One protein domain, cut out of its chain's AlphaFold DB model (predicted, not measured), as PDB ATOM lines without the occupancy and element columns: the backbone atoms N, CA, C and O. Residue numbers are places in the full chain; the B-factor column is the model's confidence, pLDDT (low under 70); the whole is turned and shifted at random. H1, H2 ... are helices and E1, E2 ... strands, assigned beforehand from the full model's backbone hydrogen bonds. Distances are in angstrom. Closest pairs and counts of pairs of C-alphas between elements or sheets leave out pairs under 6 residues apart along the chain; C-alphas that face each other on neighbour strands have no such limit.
ATOM      1  N   ALA A   3     -19.907 -32.448 -31.250       82.62
ATOM      2  CA  ALA A   3     -18.580 -32.961 -30.971       82.62
ATOM      3  C   ALA A   3     -17.494 -32.000 -31.480       82.62
ATOM      4  O   ALA A   3     -17.616 -31.406 -32.554       82.62
ATOM      5  N   GLY A   4     -16.415 -31.858 -30.712       81.19
ATOM      6  CA  GLY A   4     -15.220 -31.115 -31.105       81.19
ATOM      7  C   GLY A   4     -15.043 -29.786 -30.370       81.19
ATOM      8  O   GLY A   4     -15.980 -29.012 -30.157       81.19
ATOM      9  N   PHE A   5     -13.793 -29.492 -30.010       84.25
ATOM     10  CA  PHE A   5     -13.423 -28.349 -29.172       84.25
ATOM     11  C   PHE A   5     -13.816 -26.990 -29.775       84.25
ATOM     12  O   PHE A   5     -14.421 -26.159 -29.098       84.25
ATOM     13  N   ASN A   6     -13.526 -26.763 -31.061       85.38
ATOM     14  CA  ASN A   6     -13.813 -25.482 -31.720       85.38
ATOM     15  C   ASN A   6     -15.314 -25.180 -31.789       85.38
ATOM     16  O   ASN A   6     -15.734 -24.049 -31.535       85.38
ATOM     17  N   GLN A   7     -16.125 -26.192 -32.094       85.31
ATOM     18  CA  GLN A   7     -17.573 -26.032 -32.151       85.31
ATOM     19  C   GLN A   7     -18.161 -25.866 -30.749       85.31
ATOM     20  O   GLN A   7     -18.954 -24.953 -30.522       85.31
ATOM     21  N   SER A   8     -17.708 -26.671 -29.787       87.19
ATOM     22  CA  SER A   8     -18.086 -26.556 -28.373       87.19
ATOM     23  C   SER A   8     -17.841 -25.141 -27.850       87.19
ATOM     24  O   SER A   8     -18.747 -24.502 -27.319       87.19
ATOM     25  N   LYS A   9     -16.652 -24.589 -28.109       88.94
ATOM     26  CA  LYS A   9     -16.279 -23.223 -27.725       88.94
ATOM     27  C   LYS A   9     -17.236 -22.176 -28.293       88.94
ATOM     28  O   LYS A   9     -17.585 -21.240 -27.583       88.94
ATOM     29  N   LYS A  10     -17.686 -22.323 -29.542       89.75
ATOM     30  CA  LYS A  10     -18.640 -21.389 -30.160       89.75
ATOM     31  C   LYS A  10     -19.990 -21.387 -29.433       89.75
ATOM     32  O   LYS A  10     -20.533 -20.318 -29.183       89.75
ATOM     33  N   HIS A  11     -20.489 -22.557 -29.045       89.50
ATOM     34  CA  HIS A  11     -21.785 -22.695 -28.374       89.50
ATOM     35  C   HIS A  11     -21.735 -22.331 -26.886       89.50
ATOM     36  O   HIS A  11     -22.669 -21.718 -26.376       89.50
ATOM     37  N   ILE A  12     -20.623 -22.629 -26.204       88.75
ATOM     38  CA  ILE A  12     -20.378 -22.182 -24.826       88.75
ATOM     39  C   ILE A  12     -20.356 -20.652 -24.780       88.75
ATOM     40  O   ILE A  12     -21.101 -20.046 -24.018       88.75
ATOM     41  N   LYS A  13     -19.577 -20.020 -25.668       88.19
ATOM     42  CA  LYS A  13     -19.523 -18.555 -25.771       88.19
ATOM     43  C   LYS A  13     -20.847 -17.934 -26.209       88.19
ATOM     44  O   LYS A  13     -21.157 -16.821 -25.803       88.19
ATOM     45  N   GLY A  14     -21.596 -18.636 -27.057       87.62
ATOM     46  CA  GLY A  14     -22.903 -18.205 -27.544       87.62
ATOM     47  C   GLY A  14     -24.049 -18.413 -26.552       87.62
ATOM     48  O   GLY A  14     -25.170 -18.032 -26.867       87.62
ATOM     49  N   GLY A  15     -23.813 -19.034 -25.389       86.44
ATOM     50  CA  GLY A  15     -24.858 -19.317 -24.393       86.44
ATOM     51  C   GLY A  15     -25.887 -20.373 -24.826       86.44
ATOM     52  O   GLY A  15     -26.917 -20.548 -24.169       86.44
ATOM     53  N   THR A  16     -25.619 -21.078 -25.927       89.56
ATOM     54  CA  THR A  16     -26.466 -22.153 -26.468       89.56
ATOM     55  C   THR A  16     -26.064 -23.527 -25.941       89.56
ATOM     56  O   THR A  16     -26.821 -24.484 -26.092       89.56
ATOM     57  N   ALA A  17     -24.901 -23.632 -25.292       90.69
ATOM     58  CA  ALA A  17     -24.497 -24.827 -24.564       90.69
ATOM     59  C   ALA A  17     -25.354 -25.016 -23.301       90.69
ATOM     60  O   ALA A  17     -25.527 -24.096 -22.501       90.69
ATOM     61  N   LYS A  18     -25.885 -26.226 -23.138       89.75
ATOM     62  CA  LYS A  18     -26.600 -26.695 -21.951       89.75
ATOM     63  C   LYS A  18     -25.641 -27.403 -20.996       89.75
ATOM     64  O   LYS A  18     -25.499 -26.977 -19.858       89.75
ATOM     65  N   THR A  19     -24.943 -28.418 -21.501       89.12
ATOM     66  CA  THR A  19     -24.016 -29.254 -20.727       89.12
ATOM     67  C   THR A  19     -22.803 -29.578 -21.587       89.12
ATOM     68  O   THR A  19     -22.938 -29.881 -22.773       89.12
ATOM     69  N   VAL A  20     -21.612 -29.502 -21.009       89.75
ATOM     70  CA  VAL A  20     -20.346 -29.839 -21.654       89.75
ATOM     71  C   VAL A  20     -19.842 -31.147 -21.076       89.75
ATOM     72  O   VAL A  20     -19.739 -31.289 -19.868       89.75
ATOM     73  N   PHE A  21     -19.492 -32.077 -21.945       88.56
ATOM     74  CA  PHE A  21     -18.865 -33.340 -21.615       88.56
ATOM     75  C   PHE A  21     -17.406 -33.303 -22.063       88.56
ATOM     76  O   PHE A  21     -17.099 -32.993 -23.215       88.56
ATOM     77  N   LEU A  22     -16.499 -33.605 -21.150       88.81
ATOM     78  CA  LEU A  22     -15.062 -33.574 -21.356       88.81
ATOM     79  C   LEU A  22     -14.491 -34.945 -21.029       88.81
ATOM     80  O   LEU A  22     -14.652 -35.437 -19.918       88.81
ATOM     81  N   ALA A  23     -13.778 -35.537 -21.977       88.75
ATOM     82  CA  ALA A  23     -13.117 -36.799 -21.727       88.75
ATOM     83  C   ALA A  23     -12.006 -36.618 -20.682       88.75
ATOM     84  O   ALA A  23     -11.172 -35.717 -20.805       88.75
ATOM     85  N   SER A  24     -11.944 -37.485 -19.679       85.56
ATOM     86  CA  SER A  24     -10.872 -37.467 -18.677       85.56
ATOM     87  C   SER A  24      -9.503 -37.848 -19.262       85.56
ATOM     88  O   SER A  24      -8.481 -37.413 -18.737       85.56
ATOM     89  N   ASP A  25      -9.471 -38.566 -20.393       87.19
ATOM     90  CA  ASP A  25      -8.258 -38.870 -21.170       87.19
ATOM     91  C   ASP A  25      -7.970 -37.835 -22.284       87.19
ATOM     92  O   ASP A  25      -7.090 -38.038 -23.130       87.19
ATOM     93  N   ALA A  26      -8.718 -36.726 -22.335       85.75
ATOM     94  CA  ALA A  26      -8.441 -35.633 -23.262       85.75
ATOM     95  C   ALA A  26      -7.066 -35.000 -22.997       85.75
ATOM     96  O   ALA A  26      -6.505 -35.068 -21.904       85.75
ATOM     97  N   GLU A  27      -6.523 -34.316 -24.005       86.69
ATOM     98  CA  GLU A  27      -5.295 -33.545 -23.824       86.69
ATOM     99  C   GLU A  27      -5.444 -32.505 -22.706       86.69
ATOM    100  O   GLU A  27      -6.411 -31.739 -22.674       86.69
ATOM    101  N   GLY A  28      -4.429 -32.392 -21.842       85.25
ATOM    102  CA  GLY A  28      -4.442 -31.455 -20.715       85.25
ATOM    103  C   GLY A  28      -4.706 -29.999 -21.118       85.25
ATOM    104  O   GLY A  28      -5.398 -29.277 -20.406       85.25
ATOM    105  N   LYS A  29      -4.240 -29.566 -22.301       86.81
ATOM    106  CA  LYS A  29      -4.540 -28.225 -22.839       86.81
ATOM    107  C   LYS A  29      -6.033 -28.032 -23.120       86.81
ATOM    108  O   LYS A  29      -6.574 -26.967 -22.830       86.81
ATOM    109  N   ILE A  30      -6.693 -29.057 -23.660       85.88
ATOM    110  CA  ILE A  30      -8.129 -29.047 -23.951       85.88
ATOM    111  C   ILE A  30      -8.921 -29.061 -22.644       85.88
ATOM    112  O   ILE A  30      -9.822 -28.242 -22.482       85.88
ATOM    113  N   ILE A  31      -8.541 -29.922 -21.693       88.19
ATOM    114  CA  ILE A  31      -9.171 -30.010 -20.367       88.19
ATOM    115  C   ILE A  31      -9.176 -28.646 -19.680       88.19
ATOM    116  O   ILE A  31     -10.231 -28.167 -19.261       88.19
ATOM    117  N   SER A  32      -8.011 -28.002 -19.602       89.69
ATOM    118  CA  SER A  32      -7.865 -26.687 -18.980       89.69
ATOM    119  C   SER A  32      -8.719 -25.638 -19.688       89.69
ATOM    120  O   SER A  32      -9.486 -24.934 -19.037       89.69
ATOM    121  N   ALA A  33      -8.665 -25.583 -21.022       89.88
ATOM    122  CA  ALA A  33      -9.422 -24.607 -21.796       89.88
ATOM    123  C   ALA A  33     -10.945 -24.786 -21.663       89.88
ATOM    124  O   ALA A  33     -11.672 -23.800 -21.553       89.88
ATOM    125  N   VAL A  34     -11.445 -26.026 -21.658       89.00
ATOM    126  CA  VAL A  34     -12.876 -26.310 -21.478       89.00
ATOM    127  C   VAL A  34     -13.326 -26.004 -20.054       89.00
ATOM    128  O   VAL A  34     -14.362 -25.364 -19.892       89.00
ATOM    129  N   LYS A  35     -12.549 -26.390 -19.034       89.50
ATOM    130  CA  LYS A  35     -12.828 -26.041 -17.630       89.50
ATOM    131  C   LYS A  35     -12.954 -24.538 -17.439       89.50
ATOM    132  O   LYS A  35     -13.901 -24.075 -16.806       89.50
ATOM    133  N   GLU A  36     -12.028 -23.781 -18.012       91.31
ATOM    134  CA  GLU A  36     -12.023 -22.328 -17.912       91.31
ATOM    135  C   GLU A  36     -13.222 -21.707 -18.641       91.31
ATOM    136  O   GLU A  36     -13.897 -20.851 -18.077       91.31
ATOM    137  N   LEU A  37     -13.563 -22.197 -19.840       89.31
ATOM    138  CA  LEU A  37     -14.762 -21.772 -20.569       89.31
ATOM    139  C   LEU A  37     -16.045 -22.075 -19.788       89.31
ATOM    140  O   LEU A  37     -16.881 -21.193 -19.626       89.31
ATOM    141  N   CYS A  38     -16.209 -23.293 -19.277       89.44
ATOM    142  CA  CYS A  38     -17.403 -23.664 -18.517       89.44
ATOM    143  C   CYS A  38     -17.539 -22.807 -17.258       89.44
ATOM    144  O   CYS A  38     -18.620 -22.299 -16.979       89.44
ATOM    145  N   ARG A  39     -16.429 -22.548 -16.555       89.38
ATOM    146  CA  ARG A  39     -16.401 -21.661 -15.387       89.38
ATOM    147  C   ARG A  39     -16.711 -20.205 -15.742       89.38
ATOM    148  O   ARG A  39     -17.443 -19.556 -15.006       89.38
ATOM    149  N   ALA A  40     -16.170 -19.694 -16.847       90.25
ATOM    150  CA  ALA A  40     -16.368 -18.311 -17.279       90.25
ATOM    151  C   ALA A  40     -17.807 -18.030 -17.737       90.25
ATOM    152  O   ALA A  40     -18.320 -16.939 -17.507       90.25
ATOM    153  N   TYR A  41     -18.454 -19.010 -18.374       88.88
ATOM    154  CA  TYR A  41     -19.812 -18.881 -18.914       88.88
ATOM    155  C   TYR A  41     -20.888 -19.543 -18.036       88.88
ATOM    156  O   TYR A  41     -22.065 -19.482 -18.380       88.88
ATOM    157  N   GLY A  42     -20.508 -20.162 -16.913       88.44
ATOM    158  CA  GLY A  42     -21.431 -20.827 -15.988       88.44
ATOM    159  C   GLY A  42     -22.151 -22.035 -16.595       88.44
ATOM    160  O   GLY A  42     -23.325 -22.251 -16.307       88.44
ATOM    161  N   VAL A  43     -21.479 -22.790 -17.466       90.12
ATOM    162  CA  VAL A  43     -22.042 -23.986 -18.116       90.12
ATOM    163  C   VAL A  43     -21.680 -25.227 -17.308       90.12
ATOM    164  O   VAL A  43     -20.564 -25.328 -16.794       90.12
ATOM    165  N   GLU A  44     -22.600 -26.186 -17.215       89.62
ATOM    166  CA  GLU A  44     -22.328 -27.468 -16.563       89.62
ATOM    167  C   GLU A  44     -21.226 -28.230 -17.299       89.62
ATOM    168  O   GLU A  44     -21.268 -28.361 -18.522       89.62
ATOM    169  N   LEU A  45     -20.248 -28.733 -16.544       89.06
ATOM    170  CA  LEU A  45     -19.135 -29.520 -17.056       89.06
ATOM    171  C   LEU A  45     -19.126 -30.893 -16.395       89.06
ATOM    172  O   LEU A  45     -18.862 -31.006 -15.200       89.06
ATOM    173  N   ASP A  46     -19.326 -31.920 -17.204       88.38
ATOM    174  CA  ASP A  46     -19.141 -33.310 -16.837       88.38
ATOM    175  C   ASP A  46     -17.802 -33.805 -17.388       88.38
ATOM    176  O   ASP A  46     -17.494 -33.630 -18.566       88.38
ATOM    177  N   SER A  47     -16.982 -34.397 -16.522       85.62
ATOM    178  CA  SER A  47     -15.707 -35.003 -16.917       85.62
ATOM    179  C   SER A  47     -15.517 -36.424 -16.394       85.62
ATOM    180  O   SER A  47     -14.387 -36.902 -16.286       85.62
ATOM    181  N   MET A  48     -16.617 -37.107 -16.059       79.44
ATOM    182  CA  MET A  48     -16.577 -38.478 -15.542       79.44
ATOM    183  C   MET A  48     -16.306 -39.534 -16.617       79.44
ATOM    184  O   MET A  48     -15.960 -40.657 -16.271       79.44
ATOM    185  N   HIS A  49     -16.421 -39.181 -17.897       83.31
ATOM    186  CA  HIS A  49     -16.341 -40.133 -19.003       83.31
ATOM    187  C   HIS A  49     -15.003 -40.084 -19.741       83.31
ATOM    188  O   HIS A  49     -14.324 -39.058 -19.752       83.31
ATOM    189  N   THR A  50     -14.626 -41.186 -20.388       84.69
ATOM    190  CA  THR A  50     -13.465 -41.268 -21.301       84.69
ATOM    191  C   THR A  50     -13.872 -40.966 -22.752       84.69
ATOM    192  O   THR A  50     -15.064 -40.955 -23.062       84.69
ATOM    193  N   LYS A  51     -12.918 -40.738 -23.673       80.94
ATOM    194  CA  LYS A  51     -13.212 -40.541 -25.113       80.94
ATOM    195  C   LYS A  51     -14.097 -41.647 -25.686       80.94
ATOM    196  O   LYS A  51     -15.065 -41.345 -26.382       80.94
ATOM    197  N   SER A  52     -13.793 -42.902 -25.355       78.88
ATOM    198  CA  SER A  52     -14.533 -44.064 -25.855       78.88
ATOM    199  C   SER A  52     -15.943 -44.147 -25.272       78.88
ATOM    200  O   SER A  52     -16.895 -44.402 -26.006       78.88
ATOM    201  N   GLU A  53     -16.108 -43.871 -23.974       82.69
ATOM    202  CA  GLU A  53     -17.439 -43.810 -23.356       82.69
ATOM    203  C   GLU A  53     -18.279 -42.668 -23.923       82.69
ATOM    204  O   GLU A  53     -19.467 -42.852 -24.172       82.69
ATOM    205  N   LEU A  54     -17.674 -41.501 -24.169       81.62
ATOM    206  CA  LEU A  54     -18.372 -40.369 -24.772       81.62
ATOM    207  C   LEU A  54     -18.830 -40.675 -26.193       81.62
ATOM    208  O   LEU A  54     -19.979 -40.379 -26.517       81.62
ATOM    209  N   GLY A  55     -17.981 -41.287 -27.021       74.38
ATOM    210  CA  GLY A  55     -18.371 -41.749 -28.356       74.38
ATOM    211  C   GLY A  55     -19.558 -42.713 -28.296       74.38
ATOM    212  O   GLY A  55     -20.569 -42.493 -28.966       74.38
ATOM    213  N   ALA A  56     -19.492 -43.705 -27.401       79.00
ATOM    214  CA  ALA A  56     -20.548 -44.697 -27.206       79.00
ATOM    215  C   ALA A  56     -21.868 -44.089 -26.696       79.00
ATOM    216  O   ALA A  56     -22.927 -44.364 -27.257       79.00
ATOM    217  N   LEU A  57     -21.815 -43.217 -25.681       70.81
ATOM    218  CA  LEU A  57     -22.977 -42.499 -25.135       70.81
ATOM    219  C   LEU A  57     -23.655 -41.618 -26.183       70.81
ATOM    220  O   LEU A  57     -24.874 -41.453 -26.178       70.81
ATOM    221  N   CYS A  58     -22.859 -41.036 -27.073       65.88
ATOM    222  CA  CYS A  58     -23.343 -40.153 -28.119       65.88
ATOM    223  C   CYS A  58     -23.720 -40.913 -29.409       65.88
ATOM    224  O   CYS A  58     -24.244 -40.293 -30.334       65.88
ATOM    225  N   GLY A  59     -23.461 -42.226 -29.489       67.38
ATOM    226  CA  GLY A  59     -23.685 -43.043 -30.686       67.38
ATOM    227  C   GLY A  59     -22.831 -42.623 -31.888       67.38
ATOM    228  O   GLY A  59     -23.227 -42.857 -33.030       67.38
ATOM    229  N   ILE A  60     -21.699 -41.958 -31.645       64.19
ATOM    230  CA  ILE A  60     -20.794 -41.464 -32.685       64.19
ATOM    231  C   ILE A  60     -19.509 -42.284 -32.621       64.19
ATOM    232  O   ILE A  60     -18.830 -42.305 -31.597       64.19
ATOM    233  N   ASP A  61     -19.163 -42.916 -33.736       60.28
ATOM    234  CA  ASP A  61     -17.973 -43.763 -33.901       60.28
ATOM    235  C   ASP A  61     -16.688 -42.926 -34.090       60.28
ATOM    236  O   ASP A  61     -15.853 -43.187 -34.952       60.28
ATOM    237  N   VAL A  62     -16.576 -41.815 -33.355       60.47
ATOM    238  CA  VAL A  62     -15.459 -40.867 -33.454       60.47
ATOM    239  C   VAL A  62     -14.986 -40.516 -32.053       60.47
ATOM    240  O   VAL A  62     -15.762 -40.001 -31.246       60.47
ATOM    241  N   ASP A  63     -13.701 -40.743 -31.778       66.56
ATOM    242  CA  ASP A  63     -13.072 -40.398 -30.503       66.56
ATOM    243  C   ASP A  63     -13.152 -38.887 -30.250       66.56
ATOM    244  O   ASP A  63     -12.423 -38.079 -30.835       66.56
ATOM    245  N   CYS A  64     -14.057 -38.482 -29.359       72.44
ATOM    246  CA  CYS A  64     -14.308 -37.079 -29.060       72.44
ATOM    247  C   CYS A  64     -13.793 -36.719 -27.672       72.44
ATOM    248  O   CYS A  64     -14.334 -37.134 -26.653       72.44
ATOM    249  N   ALA A  65     -12.771 -35.864 -27.633       83.44
ATOM    250  CA  ALA A  65     -12.246 -35.326 -26.381       83.44
ATOM    251  C   ALA A  65     -13.238 -34.383 -25.674       83.44
ATOM    252  O   ALA A  65     -13.188 -34.235 -24.457       83.44
ATOM    253  N   VAL A  66     -14.107 -33.705 -26.434       85.88
ATOM    254  CA  VAL A  66     -15.081 -32.731 -25.920       85.88
ATOM    255  C   VAL A  66     -16.371 -32.840 -26.714       85.88
ATOM    256  O   VAL A  66     -16.346 -32.785 -27.948       85.88
ATOM    257  N   CYS A  67     -17.486 -32.914 -26.003       86.56
ATOM    258  CA  CYS A  67     -18.832 -32.890 -26.545       86.56
ATOM    259  C   CYS A  67     -19.656 -31.825 -25.822       86.56
ATOM    260  O   CYS A  67     -19.506 -31.609 -24.627       86.56
ATOM    261  N   VAL A  68     -20.551 -31.154 -26.531       89.00
ATOM    262  CA  VAL A  68     -21.487 -30.193 -25.943       89.00
ATOM    263  C   VAL A  68     -22.907 -30.581 -26.308       89.00
ATOM    264  O   VAL A  68     -23.254 -30.775 -27.473       89.00
ATOM    265  N   VAL A  69     -23.766 -30.639 -25.304       87.56
ATOM    266  CA  VAL A  69     -25.211 -30.693 -25.475       87.56
ATOM    267  C   VAL A  69     -25.715 -29.263 -25.575       87.56
ATOM    268  O   VAL A  69     -25.424 -28.432 -24.719       87.56
ATOM    269  N   LEU A  70     -26.434 -28.969 -26.653       87.25
ATOM    270  CA  LEU A  70     -27.098 -27.682 -26.850       87.25
ATOM    271  C   LEU A  70     -28.467 -27.694 -26.167       87.25
ATOM    272  O   LEU A  70     -29.002 -28.771 -25.897       87.25
ATOM    273  N   LYS A  71     -28.992 -26.506 -25.867       83.25
ATOM    274  CA  LYS A  71     -30.377 -26.335 -25.412       83.25
ATOM    275  C   LYS A  71     -31.375 -26.669 -26.514       83.25
ATOM    276  O   LYS A  71     -31.055 -26.389 -27.692       83.25
TER     277      LYS A  71
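This is residues 3 to 71 of the 71 residues of a protein of Clostridiales bacterium (UniProt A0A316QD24). A small three-stranded sheet has two helices, H1 and H2, side by side over one face, while a third helix, H3, sits near one end of the strands and only grazes the sheet. The printed part has 69 residues with three named helices and three named strands, in the order H1 E1 H2 E2 H3 E3. The mixed sheet runs E2 E1 E3, and the class is mixed, helices and strands. The whole is compact, with a radius of gyration of the C-alphas of 10.7 A, and spans 28 by 25 by 19 A.

H1 covers residues 5 to 13 and begins at C-alpha 5 (-13.423, -28.349, -29.172). E1, residues 17 to 22, is 13.3 A long. H2, residues 28 to 41, is the longest helix, 19.9 A. E2 is residues 44 to 46, and H3 is residues 51 to 58, 10.6 A long. E3, residues 66 to 70, is 13.1 A long and ends at C-alpha 70 (-27.098, -27.682, -26.850).

E1 is the inner strand. It is antiparallel to E3, with N 21 and O 67 within hydrogen-bond range at 2.7 A, and parallel to E2, with N 20 and O 44 at 2.8 A. E1, H2 and E2 form a strand-helix-strand unit, two parallel neighbour strands with a helix between, and its crossover is right-handed. H1 and H2 on the same face make two layers, helices over a sheet. H1 lies over E3 at a height over the sheet of 7.8 A; its closest C-alphas to E3 are those of Ser 8 and Val 68, 5.5 A. H2 has a height over the sheet of 9.5 A and runs along the strands, at 22 degrees to E1 on the local plane. H1 and H2 touch, closest at the C-alphas of Ile 12 and Tyr 41, 6.8 A, at a shallow tilt of 14 degrees, the same way. H3 is apart from H1 and H2; its closest C-alphas to E3 are those of Leu 54 and Cys 67, 7.7 A. In H1, H2 and H3 every O i to N i+4 pair is within hydrogen-bond range.

The two C-alphas farthest apart, those of Ala 40 and Asp 61, are 30.4 A apart. The printed part has no cut, and no link is long. Mean pLDDT of the printed part is 84.3; residues 58 to 63 are under 70.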